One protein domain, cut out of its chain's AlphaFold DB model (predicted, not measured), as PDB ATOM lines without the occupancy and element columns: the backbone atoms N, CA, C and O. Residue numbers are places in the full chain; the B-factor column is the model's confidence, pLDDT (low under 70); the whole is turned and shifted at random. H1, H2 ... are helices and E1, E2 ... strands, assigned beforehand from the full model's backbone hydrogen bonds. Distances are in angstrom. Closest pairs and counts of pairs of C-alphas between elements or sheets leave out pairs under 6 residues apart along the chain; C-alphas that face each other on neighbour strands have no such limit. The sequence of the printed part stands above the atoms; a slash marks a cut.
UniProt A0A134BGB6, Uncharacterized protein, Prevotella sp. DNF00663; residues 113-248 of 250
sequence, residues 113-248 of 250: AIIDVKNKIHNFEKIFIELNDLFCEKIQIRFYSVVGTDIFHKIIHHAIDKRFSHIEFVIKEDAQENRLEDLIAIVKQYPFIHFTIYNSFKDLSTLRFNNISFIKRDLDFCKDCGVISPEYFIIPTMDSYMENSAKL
ATOM      1  N   ALA A 113     -12.504  -7.713-146.388       93.44
ATOM      2  CA  ALA A 113     -11.317  -8.184-147.105       93.44
ATOM      3  C   ALA A 113     -10.059  -7.403-146.702       93.44
ATOM      4  O   ALA A 113     -10.107  -6.189-146.524       93.44
ATOM      5  N   ILE A 114      -8.922  -8.096-146.596       94.38
ATOM      6  CA  ILE A 114      -7.607  -7.481-146.369       94.38
ATOM      7  C   ILE A 114      -6.707  -7.806-147.561       94.38
ATOM      8  O   ILE A 114      -6.550  -8.970-147.924       94.38
ATOM      9  N   ILE A 115      -6.122  -6.778-148.174       94.69
ATOM     10  CA  ILE A 115      -5.289  -6.886-149.372       94.69
ATOM     11  C   ILE A 115      -3.888  -6.362-149.061       94.69
ATOM     12  O   ILE A 115      -3.688  -5.168-148.838       94.69
ATOM     13  N   ASP A 116      -2.904  -7.255-149.118       93.44
ATOM     14  CA  ASP A 116      -1.502  -6.931-148.859       93.44
ATOM     15  C   ASP A 116      -0.752  -6.568-150.134       93.44
ATOM     16  O   ASP A 116      -0.637  -7.372-151.063       93.44
ATOM     17  N   VAL A 117      -0.164  -5.375-150.157       92.31
ATOM     18  CA  VAL A 117       0.633  -4.866-151.272       92.31
ATOM     19  C   VAL A 117       2.085  -4.709-150.833       92.31
ATOM     20  O   VAL A 117       2.452  -3.765-150.136       92.31
ATOM     21  N   LYS A 118       2.922  -5.671-151.241       85.94
ATOM     22  CA  LYS A 118       4.360  -5.687-150.925       85.94
ATOM     23  C   LYS A 118       5.174  -4.940-151.979       85.94
ATOM     24  O   LYS A 118       5.494  -3.779-151.801       85.94
ATOM     25  N   ASN A 119       5.472  -5.608-153.096       82.25
ATOM     26  CA  ASN A 119       6.383  -5.080-154.122       82.25
ATOM     27  C   ASN A 119       5.676  -4.687-155.426       82.25
ATOM     28  O   ASN A 119       6.278  -4.051-156.287       82.25
ATOM     29  N   LYS A 120       4.428  -5.122-155.625       88.75
ATOM     30  CA  LYS A 120       3.699  -4.952-156.884       88.75
ATOM     31  C   LYS A 120       2.251  -4.587-156.602       88.75
ATOM     32  O   LYS A 120       1.598  -5.260-155.811       88.75
ATOM     33  N   ILE A 121       1.765  -3.561-157.297       92.81
ATOM     34  CA  ILE A 121       0.354  -3.171-157.291       92.81
ATOM     35  C   ILE A 121      -0.483  -4.273-157.950       92.81
ATOM     36  O   ILE A 121      -0.157  -4.753-159.041       92.81
ATOM     37  N   HIS A 122      -1.557  -4.678-157.276       94.75
ATOM     38  CA  HIS A 122      -2.497  -5.675-157.785       94.75
ATOM     39  C   HIS A 122      -3.451  -5.085-158.823       94.75
ATOM     40  O   HIS A 122      -3.585  -3.870-158.955       94.75
ATOM     41  N   ASN A 123      -4.162  -5.954-159.542       96.88
ATOM     42  CA  ASN A 123      -5.261  -5.524-160.401       96.88
ATOM     43  C   ASN A 123      -6.503  -5.214-159.543       96.88
ATOM     44  O   ASN A 123      -7.371  -6.068-159.363       96.88
ATOM     45  N   PHE A 124      -6.557  -3.999-158.992       97.31
ATOM     46  CA  PHE A 124      -7.653  -3.559-158.126       97.31
ATOM     47  C   PHE A 124      -8.998  -3.460-158.845       97.31
ATOM     48  O   PHE A 124     -10.017  -3.666-158.202       97.31
ATOM     49  N   GLU A 125      -9.022  -3.233-160.160       97.50
ATOM     50  CA  GLU A 125     -10.260  -3.308-160.943       97.50
ATOM     51  C   GLU A 125     -10.900  -4.690-160.811       97.50
ATOM     52  O   GLU A 125     -12.046  -4.809-160.375       97.50
ATOM     53  N   LYS A 126     -10.126  -5.738-161.115       97.75
ATOM     54  CA  LYS A 126     -10.589  -7.122-161.013       97.75
ATOM     55  C   LYS A 126     -10.963  -7.485-159.574       97.75
ATOM     56  O   LYS A 126     -12.050  -8.005-159.353       97.75
ATOM     57  N   ILE A 127     -10.090  -7.181-158.609       97.31
ATOM     58  CA  ILE A 127     -10.332  -7.504-157.193       97.31
ATOM     59  C   ILE A 127     -11.623  -6.846-156.702       97.31
ATOM     60  O   ILE A 127     -12.422  -7.481-156.024       97.31
ATOM     61  N   PHE A 128     -11.851  -5.580-157.046       97.62
ATOM     62  CA  PHE A 128     -13.041  -4.870-156.598       97.62
ATOM     63  C   PHE A 128     -14.318  -5.348-157.287       97.62
ATOM     64  O   PHE A 128     -15.370  -5.288-156.663       97.62
ATOM     65  N   ILE A 129     -14.256  -5.828-158.532       96.94
ATOM     66  CA  ILE A 129     -15.400  -6.508-159.161       96.94
ATOM     67  C   ILE A 129     -15.742  -7.772-158.365       96.94
ATOM     68  O   ILE A 129     -16.865  -7.905-157.893       96.94
ATOM     69  N   GLU A 130     -14.753  -8.635-158.126       96.00
ATOM     70  CA  GLU A 130     -14.954  -9.902-157.412       96.00
ATOM     71  C   GLU A 130     -15.472  -9.683-155.980       96.00
ATOM     72  O   GLU A 130     -16.419 -10.339-155.556       96.00
ATOM     73  N   LEU A 131     -14.909  -8.725-155.236       95.75
ATOM     74  CA  LEU A 131     -15.372  -8.406-153.881       95.75
ATOM     75  C   LEU A 131     -16.780  -7.803-153.864       95.75
ATOM     76  O   LEU A 131     -17.562  -8.112-152.967       95.75
ATOM     77  N   ASN A 132     -17.122  -6.971-154.847       94.25
ATOM     78  CA  ASN A 132     -18.459  -6.393-154.952       94.25
ATOM     79  C   ASN A 132     -19.518  -7.463-155.273       94.25
ATOM     80  O   ASN A 132     -20.612  -7.410-154.714       94.25
ATOM     81  N   ASP A 133     -19.187  -8.452-156.109       93.88
ATOM     82  CA  ASP A 133     -20.073  -9.582-156.430       93.88
ATOM     83  C   ASP A 133     -20.305 -10.508-155.223       93.88
ATOM     84  O   ASP A 133     -21.349 -11.148-155.111       93.88
ATOM     85  N   LEU A 134     -19.356 -10.532-154.281       92.19
ATOM     86  CA  LEU A 134     -19.471 -11.225-152.992       92.19
ATOM     87  C   LEU A 134     -20.144 -10.375-151.901       92.19
ATOM     88  O   LEU A 134     -20.210 -10.807-150.745       92.19
ATOM     89  N   PHE A 135     -20.642  -9.189-152.267       90.25
ATOM     90  CA  PHE A 135     -21.248  -8.203-151.370       90.25
ATOM     91  C   PHE A 135     -20.328  -7.773-150.214       90.25
ATOM     92  O   PHE A 135     -20.800  -7.412-149.138       90.25
ATOM     93  N   CYS A 136     -19.011  -7.788-150.432       92.31
ATOM     94  CA  CYS A 136     -18.053  -7.286-149.458       92.31
ATOM     95  C   CYS A 136     -18.109  -5.766-149.402       92.31
ATOM     96  O   CYS A 136     -17.879  -5.092-150.403       92.31
ATOM     97  N   GLU A 137     -18.406  -5.222-148.223       91.75
ATOM     98  CA  GLU A 137     -18.519  -3.777-148.033       91.75
ATOM     99  C   GLU A 137     -17.239  -3.123-147.493       91.75
ATOM    100  O   GLU A 137     -17.022  -1.927-147.713       91.75
ATOM    101  N   LYS A 138     -16.418  -3.879-146.751       94.94
ATOM    102  CA  LYS A 138     -15.295  -3.344-145.968       94.94
ATOM    103  C   LYS A 138     -13.967  -3.894-146.470       94.94
ATOM    104  O   LYS A 138     -13.724  -5.098-146.417       94.94
ATOM    105  N   ILE A 139     -13.076  -3.014-146.912       96.88
ATOM    106  CA  ILE A 139     -11.771  -3.397-147.455       96.88
ATOM    107  C   ILE A 139     -10.661  -2.686-146.688       96.88
ATOM    108  O   ILE A 139     -10.710  -1.479-146.492       96.88
ATOM    109  N   GLN A 140      -9.618  -3.419-146.316       96.88
ATOM    110  CA  GLN A 140      -8.356  -2.854-145.859       96.88
ATOM    111  C   GLN A 140      -7.264  -3.165-146.884       96.88
ATOM    112  O   GLN A 140      -7.098  -4.307-147.306       96.88
ATOM    113  N   ILE A 141      -6.499  -2.155-147.283       96.25
ATOM    114  CA  ILE A 141      -5.378  -2.271-148.214       96.25
ATOM    115  C   ILE A 141      -4.118  -1.851-147.472       96.25
ATOM    116  O   ILE A 141      -3.979  -0.697-147.069       96.25
ATOM    117  N   ARG A 142      -3.192  -2.791-147.286       93.56
ATOM    118  CA  ARG A 142      -1.965  -2.575-146.515       93.56
ATOM    119  C   ARG A 142      -0.769  -2.474-147.443       93.56
ATOM    120  O   ARG A 142      -0.444  -3.428-148.151       93.56
ATOM    121  N   PHE A 143      -0.102  -1.328-147.422       92.12
ATOM    122  CA  PHE A 143       1.124  -1.097-148.173       92.12
ATOM    123  C   PHE A 143       2.341  -1.241-147.267       92.12
ATOM    124  O   PHE A 143       2.446  -0.569-146.245       92.12
ATOM    125  N   TYR A 144       3.274  -2.105-147.669       87.06
ATOM    126  CA  TYR A 144       4.521  -2.351-146.931       87.06
ATOM    127  C   TYR A 144       5.691  -1.482-147.409       87.06
ATOM    128  O   TYR A 144       6.746  -1.449-146.776       87.06
ATOM    129  N   SER A 145       5.517  -0.778-148.526       87.31
ATOM    130  CA  SER A 145       6.452   0.215-149.045       87.31
ATOM    131  C   SER A 145       5.827   1.606-149.005       87.31
ATOM    132  O   SER A 145       4.613   1.752-148.880       87.31
ATOM    133  N   VAL A 146       6.661   2.636-149.155       89.12
ATOM    134  CA  VAL A 146       6.171   3.997-149.391       89.12
ATOM    135  C   VAL A 146       5.381   4.016-150.701       89.12
ATOM    136  O   VAL A 146       5.772   3.369-151.676       89.12
ATOM    137  N   VAL A 147       4.248   4.718-150.694       91.81
ATOM    138  CA  VAL A 147       3.333   4.825-151.831       91.81
ATOM    139  C   VAL A 147       2.881   6.264-151.991       91.81
ATOM    140  O   VAL A 147       2.507   6.908-151.009       91.81
ATOM    141  N   GLY A 148       2.919   6.721-153.241       92.88
ATOM    142  CA  GLY A 148       2.494   8.046-153.653       92.88
ATOM    143  C   GLY A 148       0.977   8.206-153.713       92.88
ATOM    144  O   GLY A 148       0.233   7.257-153.988       92.88
ATOM    145  N   THR A 149       0.511   9.438-153.512       93.69
ATOM    146  CA  THR A 149      -0.913   9.808-153.565       93.69
ATOM    147  C   THR A 149      -1.607   9.395-154.878       93.69
ATOM    148  O   THR A 149      -2.790   9.040-154.882       93.69
ATOM    149  N   ASP A 150      -0.891   9.382-156.007       94.62
ATOM    150  CA  ASP A 150      -1.440   9.024-157.322       94.62
ATOM    151  C   ASP A 150      -1.961   7.578-157.380       94.62
ATOM    152  O   ASP A 150      -2.954   7.291-158.057       94.62
ATOM    153  N   ILE A 151      -1.324   6.663-156.644       95.75
ATOM    154  CA  ILE A 151      -1.745   5.266-156.551       95.75
ATOM    155  C   ILE A 151      -3.085   5.159-155.826       95.75
ATOM    156  O   ILE A 151      -3.953   4.413-156.282       95.75
ATOM    157  N   PHE A 152      -3.304   5.933-154.757       96.31
ATOM    158  CA  PHE A 152      -4.592   5.936-154.056       96.31
ATOM    159  C   PHE A 152      -5.711   6.395-154.986       96.31
ATOM    160  O   PHE A 152      -6.733   5.724-155.070       96.31
ATOM    161  N   HIS A 153      -5.500   7.463-155.761       96.31
ATOM    162  CA  HIS A 153      -6.493   7.917-156.737       96.31
ATOM    163  C   HIS A 153      -6.840   6.844-157.776       96.31
ATOM    164  O   HIS A 153      -8.019   6.644-158.065       96.31
ATOM    165  N   LYS A 154      -5.842   6.121-158.304       96.56
ATOM    166  CA  LYS A 154      -6.068   5.013-159.252       96.56
ATOM    167  C   LYS A 154      -6.905   3.896-158.631       96.56
ATOM    168  O   LYS A 154      -7.841   3.415-159.257       96.56
ATOM    169  N   ILE A 155      -6.598   3.505-157.395       97.69
ATOM    170  CA  ILE A 155      -7.344   2.458-156.685       97.69
ATOM    171  C   ILE A 155      -8.772   2.922-156.389       97.69
ATOM    172  O   ILE A 155      -9.722   2.208-156.698       97.69
ATOM    173  N   ILE A 156      -8.933   4.132-155.846       97.62
ATOM    174  CA  ILE A 156     -10.239   4.712-155.511       97.62
ATOM    175  C   ILE A 156     -11.115   4.818-156.755       97.62
ATOM    176  O   ILE A 156     -12.301   4.521-156.674       97.62
ATOM    177  N   HIS A 157     -10.553   5.162-157.918       97.06
ATOM    178  CA  HIS A 157     -11.312   5.225-159.166       97.06
ATOM    179  C   HIS A 157     -12.018   3.902-159.495       97.06
ATOM    180  O   HIS A 157     -13.168   3.913-159.924       97.06
ATOM    181  N   HIS A 158     -11.383   2.761-159.219       97.50
ATOM    182  CA  HIS A 158     -12.014   1.454-159.397       97.50
ATOM    183  C   HIS A 158     -13.079   1.140-158.341       97.50
ATOM    184  O   HIS A 158     -13.882   0.238-158.566       97.50
ATOM    185  N   ALA A 159     -13.096   1.825-157.196       96.19
ATOM    186  CA  ALA A 159     -14.122   1.670-156.164       96.19
ATOM    187  C   ALA A 159     -15.383   2.503-156.441       96.19
ATOM    188  O   ALA A 159     -16.429   2.221-155.860       96.19
ATOM    189  N   ILE A 160     -15.296   3.508-157.320       93.50
ATOM    190  CA  ILE A 160     -16.445   4.335-157.703       93.50
ATOM    191  C   ILE A 160     -17.528   3.423-158.311       93.50
ATOM    192  O   ILE A 160     -17.225   2.471-159.034       93.50
ATOM    193  N   ASP A 161     -18.783   3.683-157.944       92.12
ATOM    194  CA  ASP A 161     -19.986   2.919-158.317       92.12
ATOM    195  C   ASP A 161     -20.095   1.493-157.742       92.12
ATOM    196  O   ASP A 161     -21.014   0.749-158.092       92.12
ATOM    197  N   LYS A 162     -19.203   1.104-156.822       94.00
ATOM    198  CA  LYS A 162     -19.305  -0.153-156.061       94.00
ATOM    199  C   LYS A 162     -19.899   0.084-154.677       94.00
ATOM    200  O   LYS A 162     -19.979   1.210-154.196       94.00
ATOM    201  N   ARG A 163     -20.322  -0.995-154.018       89.56
ATOM    202  CA  ARG A 163     -21.051  -0.942-152.736       89.56
ATOM    203  C   ARG A 163     -20.151  -0.850-151.500       89.56
ATOM    204  O   ARG A 163     -20.606  -1.133-150.398       89.56
ATOM    205  N   PHE A 164     -18.885  -0.476-151.661       94.75
ATOM    206  CA  PHE A 164     -17.964  -0.388-150.533       94.75
ATOM    207  C   PHE A 164     -18.378   0.743-149.591       94.75
ATOM    208  O   PHE A 164     -18.396   1.911-149.981       94.75
ATOM    209  N   SER A 165     -18.697   0.394-148.346       93.44
ATOM    210  CA  SER A 165     -19.015   1.357-147.290       93.44
ATOM    211  C   SER A 165     -17.757   1.835-146.561       93.44
ATOM    212  O   SER A 165     -17.768   2.901-145.942       93.44
ATOM    213  N   HIS A 166     -16.652   1.088-146.670       95.62
ATOM    214  CA  HIS A 166     -15.391   1.413-146.017       95.62
ATOM    215  C   HIS A 166     -14.183   0.876-146.795       95.62
ATOM    216  O   HIS A 166     -14.092  -0.325-147.056       95.62
ATOM    217  N   ILE A 167     -13.222   1.749-147.112       97.50
ATOM    218  CA  ILE A 167     -11.891   1.351-147.589       97.50
ATOM    219  C   ILE A 167     -10.830   2.034-146.732       97.50
ATOM    220  O   ILE A 167     -10.726   3.260-146.726       97.50
ATOM    221  N   GLU A 168     -10.019   1.241-146.044       97.06
ATOM    222  CA  GLU A 168      -8.893   1.715-145.249       97.06
ATOM    223  C   GLU A 168      -7.570   1.460-145.969       97.06
ATOM    224  O   GLU A 168      -7.248   0.330-146.331       97.06
ATOM    225  N   PHE A 169      -6.765   2.506-146.119       96.06
ATOM    226  CA  PHE A 169      -5.378   2.409-146.546       96.06
ATOM    227  C   PHE A 169      -4.453   2.450-145.330       96.06
ATOM    228  O   PHE A 169      -4.368   3.466-144.640       96.06
ATOM    229  N   VAL A 170      -3.714   1.368-145.095       92.75
ATOM    230  CA  VAL A 170      -2.657   1.321-144.078       92.75
ATOM    231  C   VAL A 170      -1.322   1.586-144.764       92.75
ATOM    232  O   VAL A 170      -0.896   0.794-145.609       92.75
ATOM    233  N   ILE A 171      -0.684   2.711-144.439       92.44
ATOM    234  CA  ILE A 171       0.475   3.234-145.177       92.44
ATOM    235  C   ILE A 171       1.581   3.729-144.249       92.44
ATOM    236  O   ILE A 171       1.320   4.213-143.147       92.44
ATOM    237  N   LYS A 172       2.827   3.647-144.716       88.50
ATOM    238  CA  LYS A 172       3.982   4.226-144.025       88.50
ATOM    239  C   LYS A 172       4.012   5.740-144.225       88.50
ATOM    240  O   LYS A 172       3.869   6.185-145.364       88.50
ATOM    241  N   GLU A 173       4.241   6.512-143.161       88.50
ATOM    242  CA  GLU A 173       4.437   7.966-143.268       88.50
ATOM    243  C   GLU A 173       5.624   8.291-144.192       88.50
ATOM    244  O   GLU A 173       6.734   7.797-143.988       88.50
ATOM    245  N   ASP A 174       5.387   9.145-145.189       90.25
ATOM    246  CA  ASP A 174       6.414   9.737-146.039       90.25
ATOM    247  C   ASP A 174       6.011  11.158-146.468       90.25
ATOM    248  O   ASP A 174       5.027  11.387-147.172       90.25
ATOM    249  N   ALA A 175       6.802  12.145-146.047       85.12
ATOM    250  CA  ALA A 175       6.483  13.555-146.256       85.12
ATOM    251  C   ALA A 175       6.578  14.022-147.722       85.12
ATOM    252  O   ALA A 175       6.171  15.147-148.005       85.12
ATOM    253  N   GLN A 176       7.137  13.218-148.631       88.44
ATOM    254  CA  GLN A 176       7.236  13.549-150.054       88.44
ATOM    255  C   GLN A 176       6.156  12.837-150.866       88.44
ATOM    256  O   GLN A 176       5.511  13.460-151.705       88.44
ATOM    257  N   GLU A 177       5.932  11.555-150.586       91.31
ATOM    258  CA  GLU A 177       5.065  10.702-151.400       91.31
ATOM    259  C   GLU A 177       3.591  10.754-150.960       91.31
ATOM    260  O   GLU A 177       2.694  10.752-151.804       91.31
ATOM    261  N   ASN A 178       3.311  10.848-149.652       89.75
ATOM    262  CA  ASN A 178       1.947  10.813-149.104       89.75
ATOM    263  C   ASN A 178       1.659  11.967-148.137       89.75
ATOM    264  O   ASN A 178       1.253  11.799-146.985       89.75
ATOM    265  N   ARG A 179       1.834  13.187-148.645       91.44
ATOM    266  CA  ARG A 179       1.619  14.421-147.888       91.44
ATOM    267  C   ARG A 179       0.237  14.469-147.239       91.44
ATOM    268  O   ARG A 179      -0.787  14.243-147.880       91.44
ATOM    269  N   LEU A 180       0.207  14.867-145.968       89.06
ATOM    270  CA  LEU A 180      -1.017  14.911-145.169       89.06
ATOM    271  C   LEU A 180      -2.116  15.775-145.807       89.06
ATOM    272  O   LEU A 180      -3.286  15.413-145.736       89.06
ATOM    273  N   GLU A 181      -1.762  16.896-146.439       90.56
ATOM    274  CA  GLU A 181      -2.746  17.761-147.102       90.56
ATOM    275  C   GLU A 181      -3.475  17.043-148.247       90.56
ATOM    276  O   GLU A 181      -4.686  17.217-148.407       90.56
ATOM    277  N   ASP A 182      -2.759  16.200-148.993       93.31
ATOM    278  CA  ASP A 182      -3.314  15.436-150.107       93.31
ATOM    279  C   ASP A 182      -4.235  14.322-149.591       93.31
ATOM    280  O   ASP A 182      -5.349  14.142-150.086       93.31
ATOM    281  N   LEU A 183      -3.828  13.631-148.520       93.25
ATOM    282  CA  LEU A 183      -4.667  12.624-147.860       93.25
ATOM    283  C   LEU A 183      -5.946  13.247-147.278       93.25
ATOM    284  O   LEU A 183      -7.031  12.680-147.415       93.25
ATOM    285  N   ILE A 184      -5.846  14.445-146.685       92.00
ATOM    286  CA  ILE A 184      -7.004  15.213-146.204       92.00
ATOM    287  C   ILE A 184      -7.952  15.549-147.363       92.00
ATOM    288  O   ILE A 184      -9.172  15.490-147.190       92.00
ATOM    289  N   ALA A 185      -7.426  15.909-148.535       93.56
ATOM    290  CA  ALA A 185      -8.250  16.169-149.712       93.56
ATOM    291  C   ALA A 185      -8.988  14.901-150.173       93.56
ATOM    292  O   ALA A 185     -10.189  14.966-150.437       93.56
ATOM    293  N   ILE A 186      -8.308  13.747-150.181       95.06
ATOM    294  CA  ILE A 186      -8.909  12.454-150.534       95.06
ATOM    295  C   ILE A 186     -10.075  12.110-149.603       95.06
ATOM    296  O   ILE A 186     -11.174  11.856-150.092       95.06
ATOM    297  N   VAL A 187      -9.884  12.128-148.279       93.81
ATOM    298  CA  VAL A 187     -10.955  11.726-147.340       93.81
ATOM    299  C   VAL A 187     -12.135  12.699-147.334       93.81
ATOM    300  O   VAL A 187     -13.267  12.301-147.072       93.81
ATOM    301  N   LYS A 188     -11.901  13.978-147.659       91.69
ATOM    302  CA  LYS A 188     -12.980  14.958-147.859       91.69
ATOM    303  C   LYS A 188     -13.775  14.685-149.131       91.69
ATOM    304  O   LYS A 188     -14.985  14.887-149.136       91.69
ATOM    305  N   GLN A 189     -13.101  14.266-150.200       94.38
ATOM    306  CA  GLN A 189     -13.742  13.938-151.469       94.38
ATOM    307  C   GLN A 189     -14.493  12.601-151.398       94.38
ATOM    308  O   GLN A 189     -15.563  12.471-151.990       94.38
ATOM    309  N   TYR A 190     -13.953  11.630-150.661       94.44
ATOM    310  CA  TYR A 190     -14.478  10.272-150.567       94.44
ATOM    311  C   TYR A 190     -14.649   9.860-149.094       94.44
ATOM    312  O   TYR A 190     -13.732   9.285-148.507       94.44
ATOM    313  N   PRO A 191     -15.824  10.106-148.481       91.62
ATOM    314  CA  PRO A 191     -16.053   9.856-147.051       91.62
ATOM    315  C   PRO A 191     -15.931   8.391-146.603       91.62
ATOM    316  O   PRO A 191     -15.778   8.132-145.413       91.62
ATOM    317  N   PHE A 192     -15.998   7.432-147.530       93.12
ATOM    318  CA  PHE A 192     -15.781   6.008-147.248       93.12
ATOM    319  C   PHE A 192     -14.287   5.634-147.183       93.12
ATOM    320  O   PHE A 192     -13.946   4.537-146.739       93.12
ATOM    321  N   ILE A 193     -13.386   6.539-147.586       96.31
ATOM    322  CA  ILE A 193     -11.936   6.336-147.541       96.31
ATOM    323  C   ILE A 193     -11.379   6.742-146.183       96.31
ATOM    324  O   ILE A 193     -11.669   7.826-145.670       96.31
ATOM    325  N   HIS A 194     -10.541   5.863-145.643       95.38
ATOM    326  CA  HIS A 194      -9.835   6.026-144.385       95.38
ATOM    327  C   HIS A 194      -8.340   5.774-144.582       95.38
ATOM    328  O   HIS A 194      -7.941   4.980-145.433       95.38
ATOM    329  N   PHE A 195      -7.513   6.444-143.787       93.19
ATOM    330  CA  PHE A 195      -6.072   6.232-143.746       93.19
ATOM    331  C   PHE A 195      -5.622   5.917-142.328       93.19
ATOM    332  O   PHE A 195      -5.975   6.617-141.380       93.19
ATOM    333  N   THR A 196      -4.760   4.918-142.215       90.88
ATOM    334  CA  THR A 196      -4.013   4.609-141.002       90.88
ATOM    335  C   THR A 196      -2.531   4.706-141.325       90.88
ATOM    336  O   THR A 196      -1.984   3.906-142.085       90.88
ATOM    337  N   ILE A 197      -1.885   5.733-140.779       88.81
ATOM    338  CA  ILE A 197      -0.510   6.108-141.107       88.81
ATOM    339  C   ILE A 197       0.412   5.624-139.990       88.81
ATOM    340  O   ILE A 197       0.313   6.090-138.854       88.81
ATOM    341  N   TYR A 198       1.313   4.697-140.296       85.38
ATOM    342  CA  TYR A 198       2.249   4.126-139.326       85.38
ATOM    343  C   TYR A 198       3.674   4.683-139.484       85.38
ATOM    344  O   TYR A 198       3.978   5.363-140.465       85.38
ATOM    345  N   ASN A 199       4.545   4.424-138.500       78.31
ATOM    346  CA  ASN A 199       5.849   5.082-138.326       78.31
ATOM    347  C   ASN A 199       5.755   6.615-138.215       78.31
ATOM    348  O   ASN A 199       6.716   7.307-138.541       78.31
ATOM    349  N   SER A 200       4.622   7.162-137.753       69.56
ATOM    350  CA  SER A 200       4.495   8.618-137.682       69.56
ATOM    351  C   SER A 200       5.386   9.208-136.589       69.56
ATOM    352  O   SER A 200       5.333   8.784-135.430       69.56
ATOM    353  N   PHE A 201       6.179  10.224-136.941       63.94
ATOM    354  CA  PHE A 201       6.996  10.976-135.979       63.94
ATOM    355  C   PHE A 201       6.157  11.908-135.098       63.94
ATOM    356  O   PHE A 201       6.640  12.418-134.081       63.94
ATOM    357  N   LYS A 202       4.902  12.156-135.481       60.81
ATOM    358  CA  LYS A 202       4.019  13.079-134.779       60.81
ATOM    359  C   LYS A 202       3.215  12.316-133.727       60.81
ATOM    360  O   LYS A 202       2.529  11.342-134.024       60.81
ATOM    361  N   ASP A 203       3.273  12.777-132.479       52.41
ATOM    362  CA  ASP A 203       2.379  12.297-131.420       52.41
ATOM    363  C   ASP A 203       0.999  12.938-131.601       52.41
ATOM    364  O   ASP A 203       0.644  13.923-130.960       52.41
ATOM    365  N   LEU A 204       0.260  12.438-132.589       54.56
ATOM    366  CA  LEU A 204      -1.079  12.911-132.937       54.56
ATOM    367  C   LEU A 204      -2.150  11.953-132.431       54.56
ATOM    368  O   LEU A 204      -3.237  11.883-133.000       54.56
ATOM    369  N   SER A 205      -1.872  11.258-131.325       49.19
ATOM    370  CA  SER A 205      -2.840  10.427-130.597       49.19
ATOM    371  C   SER A 205      -4.145  11.178-130.257       49.19
ATOM    372  O   SER A 205      -5.167  10.559-129.974       49.19
ATOM    373  N   THR A 206      -4.139  12.511-130.365       43.53
ATOM    374  CA  THR A 206      -5.256  13.424-130.105       43.53
ATOM    375  C   THR A 206      -5.884  14.075-131.346       43.53
ATOM    376  O   THR A 206      -6.912  14.737-131.211       43.53
ATOM    377  N   LEU A 207      -5.347  13.887-132.559       45.72
ATOM    378  CA  LEU A 207      -5.886  14.484-133.791       45.72
ATOM    379  C   LEU A 207      -6.535  13.415-134.674       45.72
ATOM    380  O   LEU A 207      -6.001  13.013-135.705       45.72
ATOM    381  N   ARG A 208      -7.737  12.976-134.279       50.72
ATOM    382  CA  ARG A 208      -8.652  12.289-135.200       50.72
ATOM    383  C   ARG A 208      -9.153  13.307-136.221       50.72
ATOM    384  O   ARG A 208     -10.143  13.994-135.982       50.72
ATOM    385  N   PHE A 209      -8.497  13.403-137.373       60.88
ATOM    386  CA  PHE A 209      -9.124  14.003-138.551       60.88
ATOM    387  C   PHE A 209     -10.112  12.985-139.121       60.88
ATOM    388  O   PHE A 209      -9.801  12.385-140.135       60.88
ATOM    389  N   ASN A 210     -11.241  12.756-138.431       72.56
ATOM    390  CA  ASN A 210     -12.280  11.734-138.660       72.56
ATOM    391  C   ASN A 210     -11.777  10.389-139.226       72.56
ATOM    392  O   ASN A 210     -11.696   9.412-138.487       72.56
ATOM    393  N   ASN A 211     -11.410  10.367-140.507       88.56
ATOM    394  CA  ASN A 211     -10.987   9.211-141.281       88.56
ATOM    395  C   ASN A 211      -9.458   9.039-141.414       88.56
ATOM    396  O   ASN A 211      -9.021   8.150-142.135       88.56
ATOM    397  N   ILE A 212      -8.629   9.873-140.778       90.06
ATOM    398  CA  ILE A 212      -7.164   9.716-140.751       90.06
ATOM    399  C   ILE A 212      -6.710   9.440-139.319       90.06
ATOM    400  O   ILE A 212      -6.991  10.226-138.408       90.06
ATOM    401  N   SER A 213      -5.989   8.336-139.135       87.19
ATOM    402  CA  SER A 213      -5.408   7.900-137.869       87.19
ATOM    403  C   SER A 213      -3.884   7.746-137.977       87.19
ATOM    404  O   SER A 213      -3.348   7.493-139.058       87.19
ATOM    405  N   PHE A 214      -3.176   7.918-136.856       84.00
ATOM    406  CA  PHE A 214      -1.715   7.827-136.789       84.00
ATOM    407  C   PHE A 214      -1.280   6.780-135.764       84.00
ATOM    408  O   PHE A 214      -1.780   6.754-134.638       84.00
ATOM    409  N   ILE A 215      -0.299   5.957-136.133       78.81
ATOM    410  CA  ILE A 215       0.332   4.959-135.269       78.81
ATOM    411  C   ILE A 215       1.816   5.307-135.121       78.81
ATOM    412  O   ILE A 215       2.618   5.163-136.047       78.81
ATOM    413  N   LYS A 216       2.198   5.742-133.919       74.38
ATOM    414  CA  LYS A 216       3.581   6.063-133.545       74.38
ATOM    415  C   LYS A 216       4.342   4.795-133.148       74.38
ATOM    416  O   LYS A 216       4.508   4.520-131.961       74.38
ATOM    417  N   ARG A 217       4.751   3.984-134.129       66.81
ATOM    418  CA  ARG A 217       5.644   2.817-133.956       66.81
ATOM    419  C   ARG A 217       6.375   2.507-135.248       66.81
ATOM    420  O   ARG A 217       5.743   2.620-136.289       66.81
ATOM    421  N   ASP A 218       7.623   2.048-135.143       64.25
ATOM    422  CA  ASP A 218       8.298   1.303-136.210       64.25
ATOM    423  C   ASP A 218       7.651  -0.082-136.323       64.25
ATOM    424  O   ASP A 218       7.914  -0.954-135.498       64.25
ATOM    425  N   LEU A 219       6.750  -0.260-137.290       63.78
ATOM    426  CA  LEU A 219       6.105  -1.547-137.563       63.78
ATOM    427  C   LEU A 219       6.722  -2.200-138.801       63.78
ATOM    428  O   LEU A 219       6.729  -1.608-139.884       63.78
ATOM    429  N   ASP A 220       7.161  -3.453-138.664       63.41
ATOM    430  CA  ASP A 220       7.328  -4.374-139.791       63.41
ATOM    431  C   ASP A 220       6.063  -5.242-139.832       63.41
ATOM    432  O   ASP A 220       6.023  -6.359-139.318       63.41
ATOM    433  N   PHE A 221       4.981  -4.711-140.421       60.50
ATOM    434  CA  PHE A 221       3.654  -5.353-140.473       60.50
ATOM    435  C   PHE A 221       3.669  -6.791-141.039       60.50
ATOM    436  O   PHE A 221       2.658  -7.486-140.979       60.50
ATOM    437  N   CYS A 222       4.761  -7.232-141.677       57.62
ATOM    438  CA  CYS A 222       4.909  -8.605-142.162       57.62
ATOM    439  C   CYS A 222       5.342  -9.588-141.064       57.62
ATOM    440  O   CYS A 222       5.317 -10.795-141.307       57.62
ATOM    441  N   LYS A 223       5.777  -9.099-139.899       59.78
ATOM    442  CA  LYS A 223       6.330  -9.901-138.796       59.78
ATOM    443  C   LYS A 223       5.748  -9.557-137.427       59.78
ATOM    444  O   LYS A 223       5.892 -10.362-136.512       59.78
ATOM    445  N   ASP A 224       5.078  -8.416-137.295       60.06
ATOM    446  CA  ASP A 224       4.532  -7.959-136.020       60.06
ATOM    447  C   ASP A 224       3.031  -8.266-135.900       60.06
ATOM    448  O   ASP A 224       2.221  -7.815-136.709       60.06
ATOM    449  N   CYS A 225       2.628  -8.957-134.828       52.16
ATOM    450  CA  CYS A 225       1.217  -9.187-134.468       52.16
ATOM    451  C   CYS A 225       0.531  -7.941-133.861       52.16
ATOM    452  O   CYS A 225      -0.527  -8.049-133.240       52.16
ATOM    453  N   GLY A 226       1.135  -6.754-133.990       61.25
ATOM    454  CA  GLY A 226       0.676  -5.523-133.344       61.25
ATOM    455  C   GLY A 226       0.936  -5.495-131.831       61.25
ATOM    456  O   GLY A 226       1.861  -6.132-131.334       61.25
ATOM    457  N   VAL A 227       0.136  -4.721-131.087       58.66
ATOM    458  CA  VAL A 227       0.136  -4.758-129.611       58.66
ATOM    459  C   VAL A 227      -1.088  -5.520-129.149       58.66
ATOM    460  O   VAL A 227      -2.214  -5.085-129.371       58.66
ATOM    461  N   ILE A 228      -0.845  -6.630-128.462       61.88
ATOM    462  CA  ILE A 228      -1.868  -7.358-127.725       61.88
ATOM    463  C   ILE A 228      -1.974  -6.674-126.360       61.88
ATOM    464  O   ILE A 228      -1.135  -6.889-125.488       61.88
ATOM    465  N   SER A 229      -2.965  -5.796-126.206       64.38
ATOM    466  CA  SER A 229      -3.310  -5.168-124.925       64.38
ATOM    467  C   SER A 229      -4.733  -5.574-124.544       64.38
ATOM    468  O   SER A 229      -5.604  -5.543-125.418       64.38
ATOM    469  N   PRO A 230      -5.004  -5.891-123.263       65.56
ATOM    470  CA  PRO A 230      -6.366  -6.072-122.766       65.56
ATOM    471  C   PRO A 230      -7.272  -4.862-123.026       65.56
ATOM    472  O   PRO A 230      -8.482  -5.011-123.125       65.56
ATOM    473  N   GLU A 231      -6.694  -3.669-123.187       64.56
ATOM    474  CA  GLU A 231      -7.417  -2.433-123.519       64.56
ATOM    475  C   GLU A 231      -8.086  -2.485-124.903       64.56
ATOM    476  O   GLU A 231      -9.004  -1.713-125.169       64.56
ATOM    477  N   TYR A 232      -7.637  -3.386-125.784       65.81
ATOM    478  CA  TYR A 232      -8.249  -3.628-127.093       65.81
ATOM    479  C   TYR A 232      -9.268  -4.768-127.075       65.81
ATOM    480  O   TYR A 232      -9.849  -5.077-128.115       65.81
ATOM    481  N   PHE A 233      -9.493  -5.417-125.928       70.38
ATOM    482  CA  PHE A 233     -10.563  -6.399-125.814       70.38
ATOM    483  C   PHE A 233     -11.896  -5.671-125.724       70.38
ATOM    484  O   PHE A 233     -12.215  -5.012-124.737       70.38
ATOM    485  N   ILE A 234     -12.662  -5.792-126.799       72.00
ATOM    486  CA  ILE A 234     -14.003  -5.240-126.913       72.00
ATOM    487  C   ILE A 234     -14.976  -6.391-126.698       72.00
ATOM    488  O   ILE A 234     -14.798  -7.479-127.250       72.00
ATOM    489  N   ILE A 235     -16.007  -6.149-125.895       79.75
ATOM    490  CA  ILE A 235     -17.125  -7.079-125.780       79.75
ATOM    491  C   ILE A 235     -17.904  -7.005-127.095       79.75
ATOM    492  O   ILE A 235     -18.354  -5.916-127.457       79.75
ATOM    493  N   PRO A 236     -17.996  -8.113-127.853       79.62
ATOM    494  CA  PRO A 236     -18.609  -8.080-129.167       79.62
ATOM    495  C   PRO A 236     -20.084  -7.703-129.048       79.62
ATOM    496  O   PRO A 236     -20.755  -8.038-128.073       79.62
ATOM    497  N   THR A 237     -20.595  -7.032-130.078       84.06
ATOM    498  CA  THR A 237     -22.040  -6.944-130.290       84.06
ATOM    499  C   THR A 237     -22.594  -8.324-130.639       84.06
ATOM    500  O   THR A 237     -21.836  -9.237-130.971       84.06
ATOM    501  N   MET A 238     -23.921  -8.467-130.620       82.00
ATOM    502  CA  MET A 238     -24.574  -9.717-131.016       82.00
ATOM    503  C   MET A 238     -24.152 -10.146-132.429       82.00
ATOM    504  O   MET A 238     -23.705 -11.274-132.619       82.00
ATOM    505  N   ASP A 239     -24.165  -9.209-133.381       80.81
ATOM    506  CA  ASP A 239     -23.742  -9.464-134.761       80.81
ATOM    507  C   ASP A 239     -22.280  -9.929-134.829       80.81
ATOM    508  O   ASP A 239     -21.968 -10.947-135.438       80.81
ATOM    509  N   SER A 240     -21.366  -9.223-134.152       78.88
ATOM    510  CA  SER A 240     -19.949  -9.605-134.135       78.88
ATOM    511  C   SER A 240     -19.715 -10.955-133.454       78.88
ATOM    512  O   SER A 240     -18.812 -11.693-133.846       78.88
ATOM    513  N   TYR A 241     -20.498 -11.294-132.431       81.69
ATOM    514  CA  TYR A 241     -20.415 -12.594-131.774       81.69
ATOM    515  C   TYR A 241     -20.843 -13.715-132.727       81.69
ATOM    516  O   TYR A 241     -20.105 -14.684-132.902       81.69
ATOM    517  N   MET A 242     -21.991 -13.558-133.392       82.19
ATOM    518  CA  MET A 242     -22.507 -14.535-134.355       82.19
ATOM    519  C   MET A 242     -21.564 -14.711-135.553       82.19
ATOM    520  O   MET A 242     -21.244 -15.843-135.916       82.19
ATOM    521  N   GLU A 243     -21.044 -13.614-136.112       78.62
ATOM    522  CA  GLU A 243     -20.081 -13.653-137.217       78.62
ATOM    523  C   GLU A 243     -18.821 -14.457-136.850       78.62
ATOM    524  O   GLU A 243     -18.345 -15.284-137.631       78.62
ATOM    525  N   ASN A 244     -18.274 -14.231-135.651       75.50
ATOM    526  CA  ASN A 244     -17.058 -14.904-135.196       75.50
ATOM    527  C   ASN A 244     -17.292 -16.381-134.851       75.50
ATOM    528  O   ASN A 244     -16.430 -17.213-135.136       75.50
ATOM    529  N   SER A 245     -18.452 -16.725-134.287       70.12
ATOM    530  CA  SER A 245     -18.823 -18.117-134.012       70.12
ATOM    531  C   SER A 245     -19.049 -18.924-135.294       70.12
ATOM    532  O   SER A 245     -18.671 -20.093-135.347       70.12
ATOM    533  N   ALA A 246     -19.588 -18.307-136.353       58.31
ATOM    534  CA  ALA A 246     -19.788 -18.970-137.645       58.31
ATOM    535  C   ALA A 246     -18.462 -19.306-138.359       58.31
ATOM    536  O   ALA A 246     -18.342 -20.352-138.995       58.31
ATOM    537  N   LYS A 247     -17.439 -18.450-138.223       52.38
ATOM    538  CA  LYS A 247     -16.119 -18.634-138.861       52.38
ATOM    539  C   LYS A 247     -15.270 -19.755-138.240       52.38
ATOM    540  O   LYS A 247     -14.274 -20.142-138.841       52.38
ATOM    541  N   LEU A 248     -15.647 -20.287-137.075       39.50
ATOM    542  CA  LEU A 248     -14.949 -21.398-136.402       39.50
ATOM    543  C   LEU A 248     -15.384 -22.793-136.890       39.50
ATOM    544  O   LEU A 248     -14.836 -23.793-136.428       39.50
TER     545      LEU A 248
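This is residues 113 to 248 of the 250 residues of an uncharacterized protein of Prevotella sp. DNF00663 (UniProt A0A134BGB6). A twisted sheet of five parallel strands forms a wall, with the helices H1, H2 and H3 side by side in a curved row along one side of it, and a long tail leads away to a fourth helix, H4, off the sheet. Residues 227 to 235 and 237 to 243, of which 238 to 243 belong to H4, stick out from the body. The printed part has 136 residues with five named strands and four named helices, in the chain order E1 H1 E2 H2 E3 H3 E4 E5 H4; the sheet's order is E1 E2 E3 E4 E5, and the class is mixed, helices and strands. The whole is compact, with a radius of gyration of the C-alphas of 15.8 A and spans of 44 by 38 by 29 A.

E1, residues 113 to 117, is an edge strand, parallel to E2, residues 138 to 143, with N 115 and O 140 2.8 A apart, within hydrogen-bond range. H1, residues 124 to 133, lies between them in the chain and only grazes the sheet. E2 is parallel to E3, residues 166 to 172, with N 141 and O 168 at 2.8 A. H2, residues 149 to 159, also only grazes the sheet. It touches H1, closest at the C-alphas of Glu 125 and His 158, 5.3 A, at a shallow tilt of 32 degrees, the same way. E3 is parallel to E4, residues 193 to 198, with N 169 and O 194 at 2.8 A. H3, residues 180 to 189, only grazes the sheet and is close to H2 but not clearly touching it: the closest C-alphas, of Thr 149 and Asp 182, are 7.0 A apart. E1, H1, E2; E2, H2, E3; and E3, H3, E4 are strand-helix-strand units, two parallel neighbour strands with a helix between, each with a right-handed crossover. E4 is parallel to the other edge strand, E5, residues 212 to 215, with N 213 and O 195 at 2.8 A. H4, residues 238 to 248, is not on the sheet and touches no helix. In H1 and H3 every O i to N i+4 pair is within hydrogen-bond range; in H2 and in H4 it is 6 of 7.

E1 begins at C-alpha 113, (-11.317, -8.184, -147.105). E3, the longest strand, measures 19.7 A from first to last C-alpha, and H2 15.7 A. H4, 16.1 A long, ends at C-alpha 248, (-14.949, -21.398, -136.402).

The C-alphas of Gln 176 and Ala 246, the two farthest apart, are 44.1 A from each other. The printed part has no cut. The links E4 to E5, 13 residues, and E5 to H4, 22 residues, are long. The mean pLDDT of the printed part is 83.7; residues 200 to 209, 217 to 232 and 246 to 248 are under 70.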